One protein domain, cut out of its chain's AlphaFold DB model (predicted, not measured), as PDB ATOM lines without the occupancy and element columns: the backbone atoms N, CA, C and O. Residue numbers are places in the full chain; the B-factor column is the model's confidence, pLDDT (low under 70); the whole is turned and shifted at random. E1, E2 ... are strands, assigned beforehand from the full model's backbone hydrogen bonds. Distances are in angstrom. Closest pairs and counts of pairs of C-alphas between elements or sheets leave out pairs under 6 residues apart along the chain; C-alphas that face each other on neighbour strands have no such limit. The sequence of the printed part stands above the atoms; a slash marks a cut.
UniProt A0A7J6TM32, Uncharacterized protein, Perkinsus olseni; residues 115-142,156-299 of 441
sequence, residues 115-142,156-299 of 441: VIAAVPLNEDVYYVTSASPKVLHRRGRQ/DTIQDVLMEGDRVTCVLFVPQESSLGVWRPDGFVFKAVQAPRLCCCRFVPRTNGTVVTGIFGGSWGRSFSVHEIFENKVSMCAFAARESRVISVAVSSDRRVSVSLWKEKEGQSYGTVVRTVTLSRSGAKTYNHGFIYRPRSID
ATOM      1  N   VAL A 115     228.978 266.693 270.452       77.38
ATOM      2  CA  VAL A 115     229.820 266.136 269.384       77.38
ATOM      3  C   VAL A 115     230.823 265.183 270.022       77.38
ATOM      4  O   VAL A 115     231.761 265.622 270.679       77.38
ATOM      5  N   ILE A 116     230.640 263.887 269.791       79.38
ATOM      6  CA  ILE A 116     231.480 262.830 270.371       79.38
ATOM      7  C   ILE A 116     232.658 262.447 269.468       79.38
ATOM      8  O   ILE A 116     233.661 261.928 269.949       79.38
ATOM      9  N   ALA A 117     232.574 262.722 268.161       77.06
ATOM     10  CA  ALA A 117     233.698 262.555 267.240       77.06
ATOM     11  C   ALA A 117     233.597 263.471 266.014       77.06
ATOM     12  O   ALA A 117     232.503 263.782 265.541       77.06
ATOM     13  N   ALA A 118     234.756 263.839 265.463       81.31
ATOM     14  CA  ALA A 118     234.896 264.449 264.146       81.31
ATOM     15  C   ALA A 118     235.798 263.555 263.283       81.31
ATOM     16  O   ALA A 118     236.959 263.324 263.611       81.31
ATOM     17  N   VAL A 119     235.247 263.037 262.192       78.31
ATOM     18  CA  VAL A 119     235.869 262.067 261.294       78.31
ATOM     19  C   VAL A 119     236.240 262.793 259.999       78.31
ATOM     20  O   VAL A 119     235.349 263.115 259.204       78.31
ATOM     21  N   PRO A 120     237.525 263.104 259.768       76.31
ATOM     22  CA  PRO A 120     237.964 263.656 258.495       76.31
ATOM     23  C   PRO A 120     237.996 262.538 257.444       76.31
ATOM     24  O   PRO A 120     238.771 261.588 257.564       76.31
ATOM     25  N   LEU A 121     237.163 262.646 256.408       71.81
ATOM     26  CA  LEU A 121     237.175 261.747 255.250       71.81
ATOM     27  C   LEU A 121     237.350 262.592 253.984       71.81
ATOM     28  O   LEU A 121     236.448 263.318 253.564       71.81
ATOM     29  N   ASN A 122     238.524 262.479 253.362       78.19
ATOM     30  CA  ASN A 122     238.938 263.287 252.212       78.19
ATOM     31  C   ASN A 122     238.855 264.804 252.498       78.19
ATOM     32  O   ASN A 122     239.503 265.295 253.417       78.19
ATOM     33  N   GLU A 123     238.090 265.555 251.697       76.75
ATOM     34  CA  GLU A 123     237.895 267.010 251.829       76.75
ATOM     35  C   GLU A 123     236.759 267.387 252.799       76.75
ATOM     36  O   GLU A 123     236.473 268.573 252.988       76.75
ATOM     37  N   ASP A 124     236.100 266.393 253.397       76.81
ATOM     38  CA  ASP A 124     234.908 266.573 254.212       76.81
ATOM     39  C   ASP A 124     235.146 266.143 255.666       76.81
ATOM     40  O   ASP A 124     235.926 265.235 255.962       76.81
ATOM     41  N   VAL A 125     234.443 266.802 256.589       79.12
ATOM     42  CA  VAL A 125     234.441 266.437 258.011       79.12
ATOM     43  C   VAL A 125     233.044 265.984 258.399       79.12
ATOM     44  O   VAL A 125     232.061 266.700 258.181       79.12
ATOM     45  N   TYR A 126     232.981 264.797 258.987       79.81
ATOM     46  CA  TYR A 126     231.765 264.178 259.480       79.81
ATOM     47  C   TYR A 126     231.733 264.234 261.006       79.81
ATOM     48  O   TYR A 126     232.682 263.813 261.655       79.81
ATOM     49  N   TYR A 127     230.656 264.740 261.591       80.44
ATOM     50  CA  TYR A 127     230.484 264.814 263.040       80.44
ATOM     51  C   TYR A 127     229.532 263.716 263.502       80.44
ATOM     52  O   TYR A 127     228.473 263.536 262.903       80.44
ATOM     53  N   VAL A 128     229.904 263.007 264.564       76.38
ATOM     54  CA  VAL A 128     229.050 262.029 265.250       76.38
ATOM     55  C   VAL A 128     228.581 262.659 266.557       76.38
ATOM     56  O   VAL A 128     229.392 263.238 267.282       76.38
ATOM     57  N   THR A 129     227.283 262.573 266.847       78.56
ATOM     58  CA  THR A 129     226.666 263.181 268.038       78.56
ATOM     59  C   THR A 129     226.156 262.147 269.046       78.56
ATOM     60  O   THR A 129     225.811 261.034 268.654       78.56
ATOM     61  N   SER A 130     226.064 262.519 270.329       65.19
ATOM     62  CA  SER A 130     225.628 261.639 271.431       65.19
ATOM     63  C   SER A 130     224.132 261.290 271.420       65.19
ATOM     64  O   SER A 130     223.766 260.151 271.683       65.19
ATOM     65  N   ALA A 131     223.251 262.236 271.073       49.47
ATOM     66  CA  ALA A 131     221.789 262.055 271.147       49.47
ATOM     67  C   ALA A 131     221.224 261.071 270.103       49.47
ATOM     68  O   ALA A 131     220.100 260.583 270.199       49.47
ATOM     69  N   SER A 132     221.997 260.818 269.057       49.12
ATOM     70  CA  SER A 132     221.800 259.806 268.026       49.12
ATOM     71  C   SER A 132     223.104 259.803 267.237       49.12
ATOM     72  O   SER A 132     223.527 260.902 266.863       49.12
ATOM     73  N   PRO A 133     223.731 258.655 266.921       53.06
ATOM     74  CA  PRO A 133     224.906 258.591 266.049       53.06
ATOM     75  C   PRO A 133     224.509 258.893 264.591       53.06
ATOM     76  O   PRO A 133     224.696 258.106 263.668       53.06
ATOM     77  N   LYS A 134     223.884 260.052 264.379       53.25
ATOM     78  CA  LYS A 134     223.630 260.661 263.090       53.25
ATOM     79  C   LYS A 134     224.890 261.406 262.706       53.25
ATOM     80  O   LYS A 134     225.467 262.165 263.479       53.25
ATOM     81  N   VAL A 135     225.299 261.151 261.482       56.72
ATOM     82  CA  VAL A 135     226.484 261.727 260.882       56.72
ATOM     83  C   VAL A 135     226.101 263.063 260.247       56.72
ATOM     84  O   VAL A 135     225.311 263.098 259.303       56.72
ATOM     85  N   LEU A 136     226.652 264.163 260.758       54.22
ATOM     86  CA  LEU A 136     226.468 265.509 260.204       54.22
ATOM     87  C   LEU A 136     227.667 265.882 259.325       54.22
ATOM     88  O   LEU A 136     228.813 265.721 259.728       54.22
ATOM     89  N   HIS A 137     227.417 266.385 258.118       55.69
ATOM     90  CA  HIS A 137     228.449 266.679 257.112       55.69
ATOM     91  C   HIS A 137     228.764 268.177 257.033       55.69
ATOM     92  O   HIS A 137     227.848 269.000 256.960       55.69
ATOM     93  N   ARG A 138     230.055 268.542 256.984       54.47
ATOM     94  CA  ARG A 138     230.515 269.908 256.675       54.47
ATOM     95  C   ARG A 138     231.483 269.906 255.495       54.47
ATOM     96  O   ARG A 138     232.545 269.293 255.554       54.47
ATOM     97  N   ARG A 139     231.152 270.703 254.476       48.50
ATOM     98  CA  ARG A 139     231.967 270.906 253.271       48.50
ATOM     99  C   ARG A 139     232.910 272.104 253.412       48.50
ATOM    100  O   ARG A 139     232.465 273.206 253.751       48.50
ATOM    101  N   GLY A 140     234.181 271.937 253.054       43.88
ATOM    102  CA  GLY A 140     235.088 273.061 252.799       43.88
ATOM    103  C   GLY A 140     234.707 273.791 251.503       43.88
ATOM    104  O   GLY A 140     234.612 273.179 250.440       43.88
ATOM    105  N   ARG A 141     234.459 275.109 251.548       34.34
ATOM    106  CA  ARG A 141     234.249 275.906 250.324       34.34
ATOM    107  C   ARG A 141     235.598 276.182 249.647       34.34
ATOM    108  O   ARG A 141     236.232 277.190 249.931       34.34
ATOM    109  N   GLN A 142     235.989 275.336 248.697       35.78
ATOM    110  CA  GLN A 142     236.863 275.741 247.590       35.78
ATOM    111  C   GLN A 142     236.085 275.697 246.269       35.78
ATOM    112  O   GLN A 142     235.243 274.827 246.042       35.78
ATOM    113  N   ASP A 156     231.568 259.246 249.750       81.50
ATOM    114  CA  ASP A 156     231.825 258.292 250.825       81.50
ATOM    115  C   ASP A 156     230.677 258.390 251.832       81.50
ATOM    116  O   ASP A 156     230.373 259.466 252.347       81.50
ATOM    117  N   THR A 157     230.002 257.273 252.078       86.62
ATOM    118  CA  THR A 157     228.881 257.221 253.021       86.62
ATOM    119  C   THR A 157     229.319 256.473 254.263       86.62
ATOM    120  O   THR A 157     229.774 255.330 254.174       86.62
ATOM    121  N   ILE A 158     229.182 257.118 255.425       91.31
ATOM    122  CA  ILE A 158     229.289 256.414 256.700       91.31
ATOM    123  C   ILE A 158     228.091 255.477 256.793       91.31
ATOM    124  O   ILE A 158     226.942 255.895 256.646       91.31
ATOM    125  N   GLN A 159     228.388 254.201 256.985       92.75
ATOM    126  CA  GLN A 159     227.390 253.152 257.073       92.75
ATOM    127  C   GLN A 159     227.074 252.845 258.528       92.75
ATOM    128  O   GLN A 159     225.900 252.691 258.858       92.75
ATOM    129  N   ASP A 160     228.096 252.764 259.379       94.00
ATOM    130  CA  ASP A 160     227.943 252.346 260.769       94.00
ATOM    131  C   ASP A 160     229.093 252.857 261.649       94.00
ATOM    132  O   ASP A 160     230.165 253.215 261.146       94.00
ATOM    133  N   VAL A 161     228.879 252.880 262.962       93.12
ATOM    134  CA  VAL A 161     229.843 253.372 263.954       93.12
ATOM    135  C   VAL A 161     229.934 252.373 265.102       93.12
ATOM    136  O   VAL A 161     228.924 252.015 265.701       93.12
ATOM    137  N   LEU A 162     231.152 251.938 265.424       92.06
ATOM    138  CA  LEU A 162     231.413 251.116 266.598       92.06
ATOM    139  C   LEU A 162     231.722 252.021 267.788       92.06
ATOM    140  O   LEU A 162     232.633 252.852 267.732       92.06
ATOM    141  N   MET A 163     230.962 251.820 268.859       90.44
ATOM    142  CA  MET A 163     231.097 252.525 270.127       90.44
ATOM    143  C   MET A 163     231.619 251.567 271.201       90.44
ATOM    144  O   MET A 163     231.187 250.415 271.266       90.44
ATOM    145  N   GLU A 164     232.516 252.045 272.057       86.88
ATOM    146  CA  GLU A 164     232.909 251.383 273.303       86.88
ATOM    147  C   GLU A 164     232.673 252.367 274.455       86.88
ATOM    148  O   GLU A 164     233.402 253.352 274.612       86.88
ATOM    149  N   GLY A 165     231.584 252.153 275.201       91.00
ATOM    150  CA  GLY A 165     231.014 253.192 276.062       91.00
ATOM    151  C   GLY A 165     230.656 254.432 275.235       91.00
ATOM    152  O   GLY A 165     230.052 254.317 274.169       91.00
ATOM    153  N   ASP A 166     231.116 255.601 275.676       88.81
ATOM    154  CA  ASP A 166     230.840 256.888 275.015       88.81
ATOM    155  C   ASP A 166     231.875 257.262 273.940       88.81
ATOM    156  O   ASP A 166     231.897 258.388 273.439       88.81
ATOM    157  N   ARG A 167     232.778 256.339 273.580       89.44
ATOM    158  CA  ARG A 167     233.868 256.605 272.632       89.44
ATOM    159  C   ARG A 167     233.644 255.892 271.309       89.44
ATOM    160  O   ARG A 167     233.474 254.675 271.269       89.44
ATOM    161  N   VAL A 168     233.740 256.644 270.212       91.44
ATOM    162  CA  VAL A 168     233.832 256.080 268.858       91.44
ATOM    163  C   VAL A 168     235.174 255.369 268.725       91.44
ATOM    164  O   VAL A 168     236.218 256.012 268.816       91.44
ATOM    165  N   THR A 169     235.164 254.061 268.491       92.44
ATOM    166  CA  THR A 169     236.392 253.272 268.295       92.44
ATOM    167  C   THR A 169     236.669 253.003 266.827       92.44
ATOM    168  O   THR A 169     237.833 252.951 266.428       92.44
ATOM    169  N   CYS A 170     235.624 252.847 266.010       92.94
ATOM    170  CA  CYS A 170     235.733 252.644 264.569       92.94
ATOM    171  C   CYS A 170     234.537 253.248 263.831       92.94
ATOM    172  O   CYS A 170     233.413 253.248 264.328       92.94
ATOM    173  N   VAL A 171     234.765 253.689 262.597       94.19
ATOM    174  CA  VAL A 171     233.712 254.139 261.681       94.19
ATOM    175  C   VAL A 171     233.808 253.328 260.399       94.19
ATOM    176  O   VAL A 171     234.855 253.307 259.749       94.19
ATOM    177  N   LEU A 172     232.715 252.653 260.038       94.12
ATOM    178  CA  LEU A 172     232.585 251.974 258.755       94.12
ATOM    179  C   LEU A 172     232.068 252.951 257.721       94.12
ATOM    180  O   LEU A 172     231.019 253.577 257.890       94.12
ATOM    181  N   PHE A 173     232.768 253.012 256.603       93.06
ATOM    182  CA  PHE A 173     232.335 253.778 255.452       93.06
ATOM    183  C   PHE A 173     232.557 252.970 254.177       93.06
ATOM    184  O   PHE A 173     233.427 252.099 254.103       93.06
ATOM    185  N   VAL A 174     231.735 253.230 253.167       89.19
ATOM    186  CA  VAL A 174     231.877 252.607 251.847       89.19
ATOM    187  C   VAL A 174     232.397 253.670 250.887       89.19
ATOM    188  O   VAL A 174     231.610 254.507 250.435       89.19
ATOM    189  N   PRO A 175     233.712 253.685 250.604       81.44
ATOM    190  CA  PRO A 175     234.281 254.550 249.588       81.44
ATOM    191  C   PRO A 175     233.815 254.207 248.174       81.44
ATOM    192  O   PRO A 175     233.444 253.068 247.863       81.44
ATOM    193  N   GLN A 176     233.930 255.199 247.289       79.38
ATOM    194  CA  GLN A 176     233.555 255.121 245.870       79.38
ATOM    195  C   GLN A 176     234.120 253.883 245.137       79.38
ATOM    196  O   GLN A 176     233.485 253.343 244.231       79.38
ATOM    197  N   GLU A 177     235.292 253.389 245.544       76.81
ATOM    198  CA  GLU A 177     235.994 252.273 244.896       76.81
ATOM    199  C   GLU A 177     235.428 250.875 245.190       76.81
ATOM    200  O   GLU A 177     236.095 249.878 244.901       76.81
ATOM    201  N   SER A 178     234.211 250.756 245.738       75.81
ATOM    202  CA  SER A 178     233.648 249.444 246.091       75.81
ATOM    203  C   SER A 178     234.556 248.676 247.055       75.81
ATOM    204  O   SER A 178     234.862 247.494 246.889       75.81
ATOM    205  N   SER A 179     235.041 249.372 248.069       87.50
ATOM    206  CA  SER A 179     235.720 248.732 249.182       87.50
ATOM    207  C   SER A 179     235.096 249.161 250.479       87.50
ATOM    208  O   SER A 179     234.499 250.224 250.547       87.50
ATOM    209  N   LEU A 180     235.226 248.325 251.492       90.50
ATOM    210  CA  LEU A 180     234.873 248.668 252.851       90.50
ATOM    211  C   LEU A 180     236.065 249.389 253.476       90.50
ATOM    212  O   LEU A 180     237.160 248.822 253.538       90.50
ATOM    213  N   GLY A 181     235.862 250.632 253.891       92.12
ATOM    214  CA  GLY A 181     236.828 251.406 254.656       92.12
ATOM    215  C   GLY A 181     236.495 251.347 256.141       92.12
ATOM    216  O   GLY A 181     235.326 251.407 256.527       92.12
ATOM    217  N   VAL A 182     237.530 251.234 256.969       93.25
ATOM    218  CA  VAL A 182     237.424 251.376 258.424       93.25
ATOM    219  C   VAL A 182     238.318 252.538 258.822       93.25
ATOM    220  O   VAL A 182     239.518 252.522 258.538       93.25
ATOM    221  N   TRP A 183     237.728 253.552 259.441       94.00
ATOM    222  CA  TRP A 183     238.460 254.651 260.061       94.00
ATOM    223  C   TRP A 183     238.571 254.407 261.563       94.00
ATOM    224  O   TRP A 183     237.598 253.984 262.195       94.00
ATOM    225  N   ARG A 184     239.742 254.694 262.129       91.31
ATOM    226  CA  ARG A 184     240.014 254.651 263.568       91.31
ATOM    227  C   ARG A 184     240.383 256.051 264.090       91.31
ATOM    228  O   ARG A 184     240.974 256.834 263.345       91.31
ATOM    229  N   PRO A 185     240.100 256.363 265.370       87.62
ATOM    230  CA  PRO A 185     240.436 257.646 265.994       87.62
ATOM    231  C   PRO A 185     241.917 258.027 265.973       87.62
ATOM    232  O   PRO A 185     242.238 259.207 266.054       87.62
ATOM    233  N   ASP A 186     242.820 257.053 265.845       88.81
ATOM    234  CA  ASP A 186     244.260 257.283 265.663       88.81
ATOM    235  C   ASP A 186     244.614 257.854 264.272       88.81
ATOM    236  O   ASP A 186     245.784 258.071 263.962       88.81
ATOM    237  N   GLY A 187     243.605 258.117 263.432       84.50
ATOM    238  CA  GLY A 187     243.749 258.624 262.072       84.50
ATOM    239  C   GLY A 187     244.031 257.528 261.048       84.50
ATOM    240  O   GLY A 187     244.182 257.829 259.861       84.50
ATOM    241  N   PHE A 188     244.095 256.261 261.465       84.44
ATOM    242  CA  PHE A 188     244.380 255.165 260.559       84.44
ATOM    243  C   PHE A 188     243.126 254.776 259.773       84.44
ATOM    244  O   PHE A 188     242.110 254.343 260.324       84.44
ATOM    245  N   VAL A 189     243.214 254.915 258.452       82.25
ATOM    246  CA  VAL A 189     242.228 254.401 257.505       82.25
ATOM    247  C   VAL A 189     242.825 253.184 256.828       82.25
ATOM    248  O   VAL A 189     243.858 253.292 256.167       82.25
ATOM    249  N   PHE A 190     242.161 252.037 256.934       83.75
ATOM    250  CA  PHE A 190     242.547 250.869 256.151       83.75
ATOM    251  C   PHE A 190     241.386 250.316 255.336       83.75
ATOM    252  O   PHE A 190     240.217 250.345 255.724       83.75
ATOM    253  N   LYS A 191     241.749 249.828 254.149       79.81
ATOM    254  CA  LYS A 191     240.857 249.162 253.205       79.81
ATOM    255  C   LYS A 191     240.647 247.741 253.714       79.81
ATOM    256  O   LYS A 191     241.510 246.892 253.528       79.81
ATOM    257  N   ALA A 192     239.531 247.516 254.396       75.50
ATOM    258  CA  ALA A 192     239.265 246.259 255.082       75.50
ATOM    259  C   ALA A 192     238.896 245.141 254.104       75.50
ATOM    260  O   ALA A 192     239.351 244.012 254.239       75.50
ATOM    261  N   VAL A 193     238.058 245.445 253.109       83.50
ATOM    262  CA  VAL A 193     237.537 244.432 252.184       83.50
ATOM    263  C   VAL A 193     237.351 245.039 250.805       83.50
ATOM    264  O   VAL A 193     236.704 246.075 250.659       83.50
ATOM    265  N   GLN A 194     237.871 244.381 249.771       83.38
ATOM    266  CA  GLN A 194     237.515 244.695 248.391       83.38
ATOM    267  C   GLN A 194     236.320 243.828 247.988       83.38
ATOM    268  O   GLN A 194     236.448 242.613 247.853       83.38
ATOM    269  N   ALA A 195     235.154 244.446 247.818       79.31
ATOM    270  CA  ALA A 195     233.930 243.746 247.456       79.31
ATOM    271  C   ALA A 195     233.228 244.532 246.347       79.31
ATOM    272  O   ALA A 195     232.847 245.680 246.567       79.31
ATOM    273  N   PRO A 196     233.060 243.952 245.145       73.31
ATOM    274  CA  PRO A 196     232.499 244.679 244.017       73.31
ATOM    275  C   PRO A 196     231.083 245.147 244.365       73.31
ATOM    276  O   PRO A 196     230.169 244.335 244.432       73.31
ATOM    277  N   ARG A 197     230.922 246.465 244.542       83.12
ATOM    278  CA  ARG A 197     229.680 247.187 244.838       83.12
ATOM    279  C   ARG A 197     229.003 246.812 246.165       83.12
ATOM    280  O   ARG A 197     227.942 246.201 246.189       83.12
ATOM    281  N   LEU A 198     229.583 247.232 247.280       87.00
ATOM    282  CA  LEU A 198     228.925 247.181 248.590       87.00
ATOM    283  C   LEU A 198     227.682 248.087 248.619       87.00
ATOM    284  O   LEU A 198     227.762 249.235 248.186       87.00
ATOM    285  N   CYS A 199     226.551 247.585 249.126       86.56
ATOM    286  CA  CYS A 199     225.331 248.388 249.307       86.56
ATOM    287  C   CYS A 199     225.069 248.781 250.760       86.56
ATOM    288  O   CYS A 199     224.587 249.879 251.015       86.56
ATOM    289  N   CYS A 200     225.375 247.896 251.701       88.62
ATOM    290  CA  CYS A 200     225.191 248.139 253.124       88.62
ATOM    291  C   CYS A 200     226.229 247.350 253.915       88.62
ATOM    292  O   CYS A 200     226.706 246.300 253.474       88.62
ATOM    293  N   CYS A 201     226.590 247.850 255.089       92.44
ATOM    294  CA  CYS A 201     227.390 247.101 256.041       92.44
ATOM    295  C   CYS A 201     227.031 247.483 257.475       92.44
ATOM    296  O   CYS A 201     226.530 248.583 257.736       92.44
ATOM    297  N   ARG A 202     227.247 246.539 258.389       94.38
ATOM    298  CA  ARG A 202     226.984 246.697 259.819       94.38
ATOM    299  C   ARG A 202     228.032 245.968 260.638       94.38
ATOM    300  O   ARG A 202     228.420 244.852 260.277       94.38
ATOM    301  N   PHE A 203     228.462 246.577 261.733       94.25
ATOM    302  CA  PHE A 203     229.218 245.875 262.761       94.25
ATOM    303  C   PHE A 203     228.339 244.811 263.416       94.25
ATOM    304  O   PHE A 203     227.144 245.014 263.624       94.25
ATOM    305  N   VAL A 204     228.941 243.675 263.760       91.88
ATOM    306  CA  VAL A 204     228.302 242.683 264.623       91.88
ATOM    307  C   VAL A 204     228.633 243.029 266.074       91.88
ATOM    308  O   VAL A 204     229.815 243.014 266.440       91.88
ATOM    309  N   PRO A 205     227.637 243.332 266.925       87.88
ATOM    310  CA  PRO A 205     227.880 243.671 268.320       87.88
ATOM    311  C   PRO A 205     228.639 242.573 269.067       87.88
ATOM    312  O   PRO A 205     228.493 241.379 268.793       87.88
ATOM    313  N   ARG A 206     229.439 242.981 270.060       86.31
ATOM    314  CA  ARG A 206     230.203 242.070 270.933       86.31
ATOM    315  C   ARG A 206     231.158 241.145 270.161       86.31
ATOM    316  O   ARG A 206     231.458 240.049 270.638       86.31
ATOM    317  N   THR A 207     231.600 241.547 268.972       85.75
ATOM    318  CA  THR A 207     232.647 240.864 268.201       85.75
ATOM    319  C   THR A 207     233.852 241.776 268.051       85.75
ATOM    320  O   THR A 207     233.726 243.000 268.086       85.75
ATOM    321  N   ASN A 208     235.028 241.186 267.862       83.00
ATOM    322  CA  ASN A 208     236.253 241.943 267.656       83.00
ATOM    323  C   ASN A 208     236.367 242.359 266.178       83.00
ATOM    324  O   ASN A 208     237.199 241.847 265.436       83.00
ATOM    325  N   GLY A 209     235.469 243.239 265.720       85.25
ATOM    326  CA  GLY A 209     235.480 243.760 264.348       85.25
ATOM    327  C   GLY A 209     234.892 242.829 263.290       85.25
ATOM    328  O   GLY A 209     235.303 242.879 262.127       85.25
ATOM    329  N   THR A 210     233.927 241.981 263.644       91.00
ATOM    330  CA  THR A 210     233.149 241.287 262.618       91.00
ATOM    331  C   THR A 210     232.183 242.273 261.964       91.00
ATOM    332  O   THR A 210     231.475 243.019 262.642       91.00
ATOM    333  N   VAL A 211     232.152 242.286 260.635       91.69
ATOM    334  CA  VAL A 211     231.284 243.150 259.832       91.69
ATOM    335  C   VAL A 211     230.504 242.295 258.857       91.69
ATOM    336  O   VAL A 211     231.077 241.488 258.124       91.69
ATOM    337  N   VAL A 212     229.194 242.503 258.807       90.62
ATOM    338  CA  VAL A 212     228.354 241.937 257.755       90.62
ATOM    339  C   VAL A 212     228.240 242.950 256.634       90.62
ATOM    340  O   VAL A 212     227.958 244.123 256.872       90.62
ATOM    341  N   THR A 213     228.453 242.502 255.406       91.06
ATOM    342  CA  THR A 213     228.331 243.315 254.202       91.06
ATOM    343  C   THR A 213     227.259 242.748 253.281       91.06
ATOM    344  O   THR A 213     227.208 241.544 253.037       91.06
ATOM    345  N   GLY A 214     226.399 243.610 252.751       86.81
ATOM    346  CA  GLY A 214     225.546 243.317 251.604       86.81
ATOM    347  C   GLY A 214     226.227 243.790 250.321       86.81
ATOM    348  O   GLY A 214     226.744 244.910 250.262       86.81
ATOM    349  N   ILE A 215     226.235 242.946 249.289       83.88
ATOM    350  CA  ILE A 215     226.881 243.230 248.002       83.88
ATOM    351  C   ILE A 215     225.813 243.331 246.901       83.88
ATOM    352  O   ILE A 215     224.970 242.445 246.746       83.88
ATOM    353  N   PHE A 216     225.870 244.398 246.100       73.75
ATOM    354  CA  PHE A 216     224.909 244.736 245.049       73.75
ATOM    355  C   PHE A 216     225.540 244.820 243.649       73.75
ATOM    356  O   PHE A 216     226.203 245.781 243.297       73.75
ATOM    357  N   GLY A 217     225.229 243.889 242.750       59.69
ATOM    358  CA  GLY A 217     225.571 243.980 241.324       59.69
ATOM    359  C   GLY A 217     225.868 242.654 240.614       59.69
ATOM    360  O   GLY A 217     226.606 241.813 241.108       59.69
ATOM    361  N   GLY A 218     225.333 242.488 239.399       59.62
ATOM    362  CA  GLY A 218     225.593 241.328 238.532       59.62
ATOM    363  C   GLY A 218     225.157 239.984 239.132       59.62
ATOM    364  O   GLY A 218     224.363 239.944 240.068       59.62
ATOM    365  N   SER A 219     225.705 238.874 238.627       54.91
ATOM    366  CA  SER A 219     225.500 237.525 239.191       54.91
ATOM    367  C   SER A 219     225.919 237.397 240.669       54.91
ATOM    368  O   SER A 219     225.511 236.451 241.332       54.91
ATOM    369  N   TRP A 220     226.681 238.368 241.188       52.84
ATOM    370  CA  TRP A 220     227.183 238.452 242.565       52.84
ATOM    371  C   TRP A 220     226.303 239.306 243.497       52.84
ATOM    372  O   TRP A 220     226.424 239.224 244.718       52.84
ATOM    373  N   GLY A 221     225.367 240.076 242.931       58.50
ATOM    374  CA  GLY A 221     224.544 241.095 243.594       58.50
ATOM    375  C   GLY A 221     223.423 240.587 244.474       58.50
ATOM    376  O   GLY A 221     222.447 241.288 244.737       58.50
ATOM    377  N   ARG A 222     223.531 239.322 244.832       74.06
ATOM    378  CA  ARG A 222     222.555 238.599 245.610       74.06
ATOM    379  C   ARG A 222     223.208 237.993 246.833       74.06
ATOM    380  O   ARG A 222     222.699 237.016 247.361       74.06
ATOM    381  N   SER A 223     224.368 238.513 247.234       84.19
ATOM    382  CA  SER A 223     225.115 237.944 248.335       84.19
ATOM    383  C   SER A 223     225.347 238.906 249.476       84.19
ATOM    384  O   SER A 223     225.503 240.109 249.277       84.19
ATOM    385  N   PHE A 224     225.351 238.349 250.679       89.00
ATOM    386  CA  PHE A 224     225.923 239.005 251.840       89.00
ATOM    387  C   PHE A 224     227.097 238.171 252.341       89.00
ATOM    388  O   PHE A 224     227.139 236.952 252.149       89.00
ATOM    389  N   SER A 225     228.083 238.843 252.915       89.31
ATOM    390  CA  SER A 225     229.309 238.233 253.409       89.31
ATOM    391  C   SER A 225     229.597 238.702 254.821       89.31
ATOM    392  O   SER A 225     229.297 239.839 255.178       89.31
ATOM    393  N   VAL A 226     230.182 237.826 255.628       90.62
ATOM    394  CA  VAL A 226     230.628 238.166 256.980       90.62
ATOM    395  C   VAL A 226     232.148 238.202 256.974       90.62
ATOM    396  O   VAL A 226     232.790 237.234 256.572       90.62
ATOM    397  N   HIS A 227     232.721 239.321 257.390       89.56
ATOM    398  CA  HIS A 227     234.157 239.579 257.359       89.56
ATOM    399  C   HIS A 227     234.679 239.841 258.761       89.56
ATOM    400  O   HIS A 227     234.003 240.475 259.563       89.56
ATOM    401  N   GLU A 228     235.908 239.420 259.027       89.88
ATOM    402  CA  GLU A 228     236.641 239.776 260.237       89.88
ATOM    403  C   GLU A 228     237.714 240.802 259.862       89.88
ATOM    404  O   GLU A 228     238.730 240.470 259.246       89.88
ATOM    405  N   ILE A 229     237.452 242.081 260.152       87.25
ATOM    406  CA  ILE A 229     238.229 243.184 259.564       87.25
ATOM    407  C   ILE A 229     239.613 243.355 260.199       87.25
ATOM    408  O   ILE A 229     240.518 243.852 259.536       87.25
ATOM    409  N   PHE A 230     239.798 242.955 261.460       83.06
ATOM    410  CA  PHE A 230     241.074 243.147 262.162       83.06
ATOM    411  C   PHE A 230     242.071 242.019 261.925       83.06
ATOM    412  O   PHE A 230     243.274 242.250 262.000       83.06
ATOM    413  N   GLU A 231     241.600 240.825 261.574       79.38
ATOM    414  CA  GLU A 231     242.487 239.691 261.298       79.38
ATOM    415  C   GLU A 231     242.922 239.616 259.827       79.38
ATOM    416  O   GLU A 231     243.653 238.705 259.440       79.38
ATOM    417  N   ASN A 232     242.485 240.572 258.991       67.06
ATOM    418  CA  ASN A 232     242.681 240.567 257.535       67.06
ATOM    419  C   ASN A 232     242.277 239.221 256.895       67.06
ATOM    420  O   ASN A 232     242.835 238.789 255.881       67.06
ATOM    421  N   LYS A 233     241.329 238.517 257.527       69.81
ATOM    422  CA  LYS A 233     240.853 237.215 257.080       69.81
ATOM    423  C   LYS A 233     239.790 237.401 256.007       69.81
ATOM    424  O   LYS A 233     238.956 238.306 256.044       69.81
ATOM    425  N   VAL A 234     239.839 236.509 255.022       64.25
ATOM    426  CA  VAL A 234     238.839 236.423 253.954       64.25
ATOM    427  C   VAL A 234     237.467 236.133 254.570       64.25
ATOM    428  O   VAL A 234     237.388 235.515 255.629       64.25
ATOM    429  N   SER A 235     236.406 236.595 253.896       70.12
ATOM    430  CA  SER A 235     234.996 236.350 254.238       70.12
ATOM    431  C   SER A 235     234.796 234.975 254.885       70.12
ATOM    432  O   SER A 235     235.055 233.953 254.247       70.12
ATOM    433  N   MET A 236     234.344 234.956 256.142       71.19
ATOM    434  CA  MET A 236     234.085 233.718 256.884       71.19
ATOM    435  C   MET A 236     232.980 232.908 256.206       71.19
ATOM    436  O   MET A 236     232.991 231.679 256.198       71.19
ATOM    437  N   CYS A 237     232.013 233.611 255.616       77.19
ATOM    438  CA  CYS A 237     230.924 233.012 254.872       77.19
ATOM    439  C   CYS A 237     230.328 234.012 253.884       77.19
ATOM    440  O   CYS A 237     230.111 235.175 254.219       77.19
ATOM    441  N   ALA A 238     229.995 233.519 252.691       79.62
ATOM    442  CA  ALA A 238     229.192 234.225 251.705       79.62
ATOM    443  C   ALA A 238     227.882 233.462 251.490       79.62
ATOM    444  O   ALA A 238     227.882 232.249 251.272       79.62
ATOM    445  N   PHE A 239     226.766 234.175 251.533       79.19
ATOM    446  CA  PHE A 239     225.443 233.625 251.270       79.19
ATOM    447  C   PHE A 239     224.938 234.211 249.973       79.19
ATOM    448  O   PHE A 239     224.872 235.424 249.870       79.19
ATOM    449  N   ALA A 240     224.562 233.382 249.003       80.00
ATOM    450  CA  ALA A 240     223.961 233.837 247.756       80.00
ATOM    451  C   ALA A 240     222.454 233.541 247.757       80.00
ATOM    452  O   ALA A 240     222.033 232.387 247.688       80.00
ATOM    453  N   ALA A 241     221.628 234.580 247.801       73.88
ATOM    454  CA  ALA A 241     220.214 234.500 247.484       73.88
ATOM    455  C   ALA A 241     220.068 234.258 245.974       73.88
ATOM    456  O   ALA A 241     220.508 235.047 245.149       73.88
ATOM    457  N   ARG A 242     219.467 233.148 245.550       74.06
ATOM    458  CA  ARG A 242     219.414 232.843 244.110       74.06
ATOM    459  C   ARG A 242     218.559 233.812 243.299       74.06
ATOM    460  O   ARG A 242     218.845 233.968 242.123       74.06
ATOM    461  N   GLU A 243     217.579 234.493 243.892       76.44
ATOM    462  CA  GLU A 243     216.577 235.295 243.160       76.44
ATOM    463  C   GLU A 243     216.309 236.674 243.774       76.44
ATOM    464  O   GLU A 243     215.380 237.373 243.367       76.44
ATOM    465  N   SER A 244     217.098 237.081 244.768       80.75
ATOM    466  CA  SER A 244     216.788 238.275 245.551       80.75
ATOM    467  C   SER A 244     218.003 239.170 245.734       80.75
ATOM    468  O   SER A 244     219.125 238.689 245.861       80.75
ATOM    469  N   ARG A 245     217.782 240.481 245.724       82.69
ATOM    470  CA  ARG A 245     218.808 241.496 245.977       82.69
ATOM    471  C   ARG A 245     218.831 241.827 247.462       82.69
ATOM    472  O   ARG A 245     217.773 242.001 248.052       82.69
ATOM    473  N   VAL A 246     220.011 241.946 248.056       83.38
ATOM    474  CA  VAL A 246     220.137 242.434 249.437       83.38
ATOM    475  C   VAL A 246     219.905 243.945 249.440       83.38
ATOM    476  O   VAL A 246     220.585 244.667 248.708       83.38
ATOM    477  N   ILE A 247     218.941 244.415 250.233       84.25
ATOM    478  CA  ILE A 247     218.623 245.848 250.364       84.25
ATOM    479  C   ILE A 247     219.270 246.416 251.620       84.25
ATOM    480  O   ILE A 247     219.878 247.482 251.589       84.25
ATOM    481  N   SER A 248     219.120 245.695 252.727       86.69
ATOM    482  CA  SER A 248     219.638 246.090 254.023       86.69
ATOM    483  C   SER A 248     220.031 244.865 254.830       86.69
ATOM    484  O   SER A 248     219.526 243.755 254.633       86.69
ATOM    485  N   VAL A 249     220.958 245.098 255.746       89.06
ATOM    486  CA  VAL A 249     221.366 244.153 256.772       89.06
ATOM    487  C   VAL A 249     221.143 244.847 258.107       89.06
ATOM    488  O   VAL A 249     221.564 245.991 258.289       89.06
ATOM    489  N   ALA A 250     220.474 244.159 259.018       89.62
ATOM    490  CA  ALA A 250     220.363 244.516 260.418       89.62
ATOM    491  C   ALA A 250     221.079 243.447 261.243       89.62
ATOM    492  O   ALA A 250     221.073 242.267 260.890       89.62
ATOM    493  N   VAL A 251     221.719 243.870 262.326       90.12
ATOM    494  CA  VAL A 251     222.372 242.961 263.263       90.12
ATOM    495  C   VAL A 251     221.873 243.300 264.657       90.12
ATOM    496  O   VAL A 251     221.901 244.465 265.054       90.12
ATOM    497  N   SER A 252     221.379 242.298 265.368       88.75
ATOM    498  CA  SER A 252     220.895 242.421 266.740       88.75
ATOM    499  C   SER A 252     222.029 242.270 267.762       88.75
ATOM    500  O   SER A 252     223.142 241.827 267.452       88.75
ATOM    501  N   SER A 253     221.745 242.643 269.012       86.00
ATOM    502  CA  SER A 253     222.676 242.562 270.146       86.00
ATOM    503  C   SER A 253     223.096 241.125 270.491       86.00
ATOM    504  O   SER A 253     224.225 240.911 270.942       86.00
ATOM    505  N   ASP A 254     222.233 240.144 270.223       86.56
ATOM    506  CA  ASP A 254     222.476 238.702 270.365       86.56
ATOM    507  C   ASP A 254     223.161 238.072 269.133       86.56
ATOM    508  O   ASP A 254     223.319 236.856 269.052       86.56
ATOM    509  N   ARG A 255     223.648 238.904 268.199       86.12
ATOM    510  CA  ARG A 255     224.387 238.504 266.986       86.12
ATOM    511  C   ARG A 255     223.549 237.751 265.950       86.12
ATOM    512  O   ARG A 255     224.112 237.068 265.086       86.12
ATOM    513  N   ARG A 256     222.226 237.905 265.977       86.81
ATOM    514  CA  ARG A 256     221.380 237.506 264.850       86.81
ATOM    515  C   ARG A 256     221.499 238.546 263.740       86.81
ATOM    516  O   ARG A 256     221.476 239.756 263.952       86.81
ATOM    517  N   VAL A 257     221.679 238.059 262.523       86.69
ATOM    518  CA  VAL A 257     221.801 238.883 261.325       86.69
ATOM    519  C   VAL A 257     220.514 238.738 260.540       86.69
ATOM    520  O   VAL A 257     220.259 237.686 259.957       86.69
ATOM    521  N   SER A 258     219.721 239.799 260.492       85.94
ATOM    522  CA  SER A 258     218.522 239.862 259.665       85.94
ATOM    523  C   SER A 258     218.850 240.564 258.354       85.94
ATOM    524  O   SER A 258     219.266 241.722 258.320       85.94
ATOM    525  N   VAL A 259     218.677 239.853 257.247       85.19
ATOM    526  CA  VAL A 259     218.937 240.361 255.901       85.19
ATOM    527  C   VAL A 259     217.611 240.550 255.187       85.19
ATOM    528  O   VAL A 259     216.878 239.586 254.957       85.19
ATOM    529  N   SER A 260     217.329 241.792 254.801       83.50
ATOM    530  CA  SER A 260     216.156 242.131 254.005       83.50
ATOM    531  C   SER A 260     216.482 241.987 252.527       83.50
ATOM    532  O   SER A 260     217.364 242.659 251.975       83.50
ATOM    533  N   LEU A 261     215.754 241.086 251.881       83.12
ATOM    534  CA  LEU A 261     215.922 240.715 250.488       83.12
ATOM    535  C   LEU A 261     214.751 241.238 249.651       83.12
ATOM    536  O   LEU A 261     213.589 241.028 249.988       83.12
ATOM    537  N   TRP A 262     215.059 241.857 248.515       80.19
ATOM    538  CA  TRP A 262     214.095 242.222 247.480       80.19
ATOM    539  C   TRP A 262     214.024 241.125 246.426       80.19
ATOM    540  O   TRP A 262     215.024 240.871 245.746       80.19
ATOM    541  N   LYS A 263     212.870 240.485 246.233       78.44
ATOM    542  CA  LYS A 263     212.710 239.501 245.154       78.44
ATOM    543  C   LYS A 263     212.335 240.204 243.845       78.44
ATOM    544  O   LYS A 263     211.306 240.869 243.752       78.44
ATOM    545  N   GLU A 264     213.168 240.036 242.820       69.31
ATOM    546  CA  GLU A 264     212.826 240.442 241.452       69.31
ATOM    547  C   GLU A 264     212.358 239.212 240.680       69.31
ATOM    548  O   GLU A 264     213.154 238.315 240.404       69.31
ATOM    549  N   LYS A 265     211.078 239.173 240.305       65.69
ATOM    550  CA  LYS A 265     210.594 238.266 239.261       65.69
ATOM    551  C   LYS A 265     210.393 239.095 237.997       65.69
ATOM    552  O   LYS A 265     210.030 240.262 238.097       65.69
ATOM    553  N   GLU A 266     210.696 238.522 236.833       57.12
ATOM    554  CA  GLU A 266     210.675 239.192 235.523       57.12
ATOM    555  C   GLU A 266     209.492 240.171 235.378       57.12
ATOM    556  O   GLU A 266     208.351 239.775 235.166       57.12
ATOM    557  N   GLY A 267     209.773 241.469 235.539       54.50
ATOM    558  CA  GLY A 267     208.812 242.554 235.337       54.50
ATOM    559  C   GLY A 267     207.920 242.957 236.521       54.50
ATOM    560  O   GLY A 267     207.187 243.930 236.366       54.50
ATOM    561  N   GLN A 268     207.971 242.298 237.687       52.78
ATOM    562  CA  GLN A 268     207.148 242.667 238.855       52.78
ATOM    563  C   GLN A 268     207.891 242.494 240.196       52.78
ATOM    564  O   GLN A 268     208.530 241.472 240.458       52.78
ATOM    565  N   SER A 269     207.802 243.510 241.060       53.66
ATOM    566  CA  SER A 269     208.369 243.514 242.415       53.66
ATOM    567  C   SER A 269     207.438 242.813 243.401       53.66
ATOM    568  O   SER A 269     206.301 243.251 243.569       53.66
ATOM    569  N   TYR A 270     207.928 241.780 244.089       58.06
ATOM    570  CA  TYR A 270     207.152 241.054 245.094       58.06
ATOM    571  C   TYR A 270     207.910 240.987 246.420       58.06
ATOM    572  O   TYR A 270     208.838 240.197 246.559       58.06
ATOM    573  N   GLY A 271     207.458 241.785 247.391       62.34
ATOM    574  CA  GLY A 271     207.729 241.603 248.818       62.34
ATOM    575  C   GLY A 271     209.167 241.838 249.291       62.34
ATOM    576  O   GLY A 271     210.139 241.794 248.537       62.34
ATOM    577  N   THR A 272     209.278 242.089 250.594       69.31
ATOM    578  CA  THR A 272     210.551 242.037 251.319       69.31
ATOM    579  C   THR A 272     210.583 240.712 252.065       69.31
ATOM    580  O   THR A 272     209.673 240.420 252.839       69.31
ATOM    581  N   VAL A 273     211.604 239.899 251.805       71.56
ATOM    582  CA  VAL A 273     211.843 238.658 252.551       71.56
ATOM    583  C   VAL A 273     212.903 238.950 253.594       71.56
ATOM    584  O   VAL A 273     214.007 239.362 253.233       71.56
ATOM    585  N   VAL A 274     212.586 238.733 254.866       75.94
ATOM    586  CA  VAL A 274     213.564 238.862 255.950       75.94
ATOM    587  C   VAL A 274     214.093 237.472 256.259       75.94
ATOM    588  O   VAL A 274     213.330 236.565 256.587       75.94
ATOM    589  N   ARG A 275     215.403 237.284 256.108       77.12
ATOM    590  CA  ARG A 275     216.083 236.059 256.542       77.12
ATOM    591  C   ARG A 275     216.921 236.362 257.762       77.12
ATOM    592  O   ARG A 275     217.765 237.250 257.689       77.12
ATOM    593  N   THR A 276     216.730 235.596 258.823       78.25
ATOM    594  CA  THR A 276     217.542 235.702 260.032       78.25
ATOM    595  C   THR A 276     218.555 234.567 260.052       78.25
ATOM    596  O   THR A 276     218.211 233.401 259.871       78.25
ATOM    597  N   VAL A 277     219.826 234.917 260.214       77.06
ATOM    598  CA  VAL A 277     220.934 233.973 260.355       77.06
ATOM    599  C   VAL A 277     221.594 234.224 261.696       77.06
ATOM    600  O   VAL A 277     222.057 235.334 261.961       77.06
ATOM    601  N   THR A 278     221.671 233.193 262.527       77.56
ATOM    602  CA  THR A 278     222.354 233.276 263.816       77.56
ATOM    603  C   THR A 278     223.828 232.935 263.623       77.56
ATOM    604  O   THR A 278     224.178 231.876 263.095       77.56
ATOM    605  N   LEU A 279     224.716 233.851 264.014       72.19
ATOM    606  CA  LEU A 279     226.159 233.627 263.959       72.19
ATOM    607  C   LEU A 279     226.628 232.995 265.276       72.19
ATOM    608  O   LEU A 279     226.766 233.687 266.285       72.19
ATOM    609  N   SER A 280     226.907 231.688 265.279       69.81
ATOM    610  CA  SER A 280     227.507 231.047 266.456       69.81
ATOM    611  C   SER A 280     228.986 231.433 266.619       69.81
ATOM    612  O   SER A 280     229.684 231.750 265.651       69.81
ATOM    613  N   ARG A 281     229.498 231.357 267.857       55.94
ATOM    614  CA  ARG A 281     230.918 231.625 268.173       55.94
ATOM    615  C   ARG A 281     231.895 230.695 267.444       55.94
ATOM    616  O   ARG A 281     233.032 231.092 267.224       55.94
ATOM    617  N   SER A 282     231.474 229.484 267.078       51.88
ATOM    618  CA  SER A 282     232.299 228.509 266.351       51.88
ATOM    619  C   SER A 282     232.260 228.700 264.829       51.88
ATOM    620  O   SER A 282     232.932 227.968 264.104       51.88
ATOM    621  N   GLY A 283     231.459 229.649 264.326       49.00
ATOM    622  CA  GLY A 283     231.160 229.780 262.898       49.00
ATOM    623  C   GLY A 283     230.199 228.707 262.367       49.00
ATOM    624  O   GLY A 283     229.904 228.694 261.169       49.00
ATOM    625  N   ALA A 284     229.690 227.820 263.234       37.72
ATOM    626  CA  ALA A 284     228.617 226.890 262.904       37.72
ATOM    627  C   ALA A 284     227.303 227.651 262.661       37.72
ATOM    628  O   ALA A 284     227.038 228.687 263.277       37.72
ATOM    629  N   LYS A 285     226.505 227.162 261.716       53.25
ATOM    630  CA  LYS A 285     225.329 227.858 261.188       53.25
ATOM    631  C   LYS A 285     224.067 227.230 261.765       53.25
ATOM    632  O   LYS A 285     223.913 226.020 261.642       53.25
ATOM    633  N   THR A 286     223.155 228.048 262.273       43.72
ATOM    634  CA  THR A 286     221.752 227.666 262.469       43.72
ATOM    635  C   THR A 286     220.881 228.560 261.590       43.72
ATOM    636  O   THR A 286     221.111 229.768 261.469       43.72
ATOM    637  N   TYR A 287     219.963 227.932 260.858       43.31
ATOM    638  CA  TYR A 287     219.046 228.601 259.943       43.31
ATOM    639  C   TYR A 287     217.690 228.688 260.622       43.31
ATOM    640  O   TYR A 287     217.138 227.651 260.964       43.31
ATOM    641  N   ASN A 288     217.142 229.895 260.740       46.34
ATOM    642  CA  ASN A 288     215.754 230.072 261.149       46.34
ATOM    643  C   ASN A 288     214.912 230.438 259.918       46.34
ATOM    644  O   ASN A 288     215.405 231.086 258.980       46.34
ATOM    645  N   HIS A 289     213.660 229.980 259.902       43.00
ATOM    646  CA  HIS A 289     212.720 230.174 258.799       43.00
ATOM    647  C   HIS A 289     212.485 231.674 258.523       43.00
ATOM    648  O   HIS A 289     212.546 232.518 259.414       43.00
ATOM    649  N   GLY A 290     212.327 232.030 257.245       37.88
ATOM    650  CA  GLY A 290     212.197 233.422 256.805       37.88
ATOM    651  C   GLY A 290     210.741 233.833 256.624       37.88
ATOM    652  O   GLY A 290     209.971 233.096 256.019       37.88
ATOM    653  N   PHE A 291     210.395 235.047 257.052       43.72
ATOM    654  CA  PHE A 291     209.052 235.608 256.891       43.72
ATOM    655  C   PHE A 291     208.911 236.352 255.553       43.72
ATOM    656  O   PHE A 291     209.826 237.067 255.113       43.72
ATOM    657  N   ILE A 292     207.756 236.199 254.896       44.66
ATOM    658  CA  ILE A 292     207.413 236.898 253.649       44.66
ATOM    659  C   ILE A 292     206.380 237.980 253.951       44.66
ATOM    660  O   ILE A 292     205.213 237.688 254.182       44.66
ATOM    661  N   TYR A 293     206.778 239.245 253.832       45.41
ATOM    662  CA  TYR A 293     205.836 240.357 253.930       45.41
ATOM    663  C   TYR A 293     205.289 240.706 252.540       45.41
ATOM    664  O   TYR A 293     206.036 241.146 251.654       45.41
ATOM    665  N   ARG A 294     203.976 240.526 252.329       34.66
ATOM    666  CA  ARG A 294     203.286 241.047 251.137       34.66
ATOM    667  C   ARG A 294     203.050 242.556 251.306       34.66
ATOM    668  O   ARG A 294     202.502 242.963 252.327       34.66
ATOM    669  N   PRO A 295     203.402 243.406 250.325       36.12
ATOM    670  CA  PRO A 295     203.023 244.809 250.387       36.12
ATOM    671  C   PRO A 295     201.502 244.924 250.216       36.12
ATOM    672  O   PRO A 295     200.965 244.466 249.206       36.12
ATOM    673  N   ARG A 296     200.799 245.571 251.158       31.75
ATOM    674  CA  ARG A 296     199.487 246.158 250.841       31.75
ATOM    675  C   ARG A 296     199.711 247.212 249.754       31.75
ATOM    676  O   ARG A 296     200.698 247.941 249.805       31.75
ATOM    677  N   SER A 297     198.837 247.232 248.747       29.53
ATOM    678  CA  SER A 297     198.890 248.166 247.616       29.53
ATOM    679  C   SER A 297     199.100 249.600 248.116       29.53
ATOM    680  O   SER A 297     198.248 250.147 248.811       29.53
ATOM    681  N   ILE A 298     200.257 250.181 247.796       34.91
ATOM    682  CA  ILE A 298     200.552 251.599 248.001       34.91
ATOM    683  C   ILE A 298     200.855 252.170 246.625       34.91
ATOM    684  O   ILE A 298     201.753 251.696 245.923       34.91
ATOM    685  N   ASP A 299     200.056 253.164 246.249       32.50
ATOM    686  CA  ASP A 299     200.253 253.960 245.048       32.50
ATOM    687  C   ASP A 299     201.629 254.637 245.089       32.50
ATOM    688  O   ASP A 299     202.118 255.066 246.135       32.50
TER     689      ASP A 299
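What this domain is: This is residues 115 to 142 and 156 to 299 of the 441 residues of an uncharacterized protein of Perkinsus olseni (UniProt A0A7J6TM32). Four small twisted sheets stand face to face in a curved row, like four blades of an open, partial propeller, with E4, E8 and E12 on the inside of the curve. The last blade, E12 to E16, is the largest, and the first, E1 to E3, is the smallest. The printed part has 172 residues, no named helix and sixteen strands, E1 to E16 in order along the chain: it is all strand, and each sheet is antiparallel. It is compact, with a radius of gyration of the C-alphas of 17.1 A and spans of 46 by 44 by 31 A.

How they stand to each other: The branched sheet holds E12 (residues 244 to 251), E13 (256 to 265), E14 (268 to 279), E15 (285 to 287) and E16 (291 to 293). E12 bends by 64 degrees at residue 247. E12 to E15 form a meander, each strand the antiparallel neighbour of the one before; N 250 and O 258 are 2.8 A apart, as are N 259 and O 275. E13 lies on one side of E14, E15 and E16 on the other side; N 274 and O 291 are 3.2 A apart, while E14 and E15 have no N and O within hydrogen-bond range. The next sheet is the meander E8 (198 to 203), E9 (210 to 215), E10 (223 to 228) and E11 (233 to 240), with N 202 to O 212 at 2.9 A, N 213 to O 225 at 2.8 A and N 236 to O 226 at 2.8 A. The closest C-alphas of E8 and E12, Cys 200 and Ser 248, are 6.0 A apart. Face to face with the sheet E8 to E11 is also the meander E4 (157 to 164), E5 (167 to 174), E6 (179 to 183) and E7 (189 to 194), with N 162 to O 170 at 2.8 A, N 173 to O 181 at 3.0 A and N 180 to O 193 at 2.8 A. The closest C-alphas of E4 and E8, Asp 160 and Arg 202, are 5.8 A apart. Last is the meander E1 (115 to 121), E2 (124 to 129) and E3 (135 to 139), with N 119 to O 126 at 2.7 A and N 127 to O 136 at 2.8 A; its strands stand at 53 degrees to those of the sheet E4 to E7. The closest C-alphas of E1 and E5, Ala 117 and Val 168, are 6.7 A apart. The four make a stack of sheets, face to face in turn.

Where its parts are: E14, the longest strand by residues, measures 32.8 A from C-alpha 268 at (207.148, 242.667, 238.855) to C-alpha 279. E13 measures 27.8 A, E4 21.5 A and E5 21.3 A. E1 begins at C-alpha 115, (229.820, 266.136, 269.384), and E16 ends at C-alpha 293, (205.836, 240.357, 253.930).

The domain as a whole: The farthest C-alphas, Gln 142 and His 289, are 52.8 A apart. Residues 143 to 155 are not printed, and C-alphas 142 and 156 are 18.4 A apart across this cut. Of the links printed whole, none is long. Mean pLDDT of the printed part is 74.5; 50 residues are under 70, among them 130 to 142 and 280 to 299.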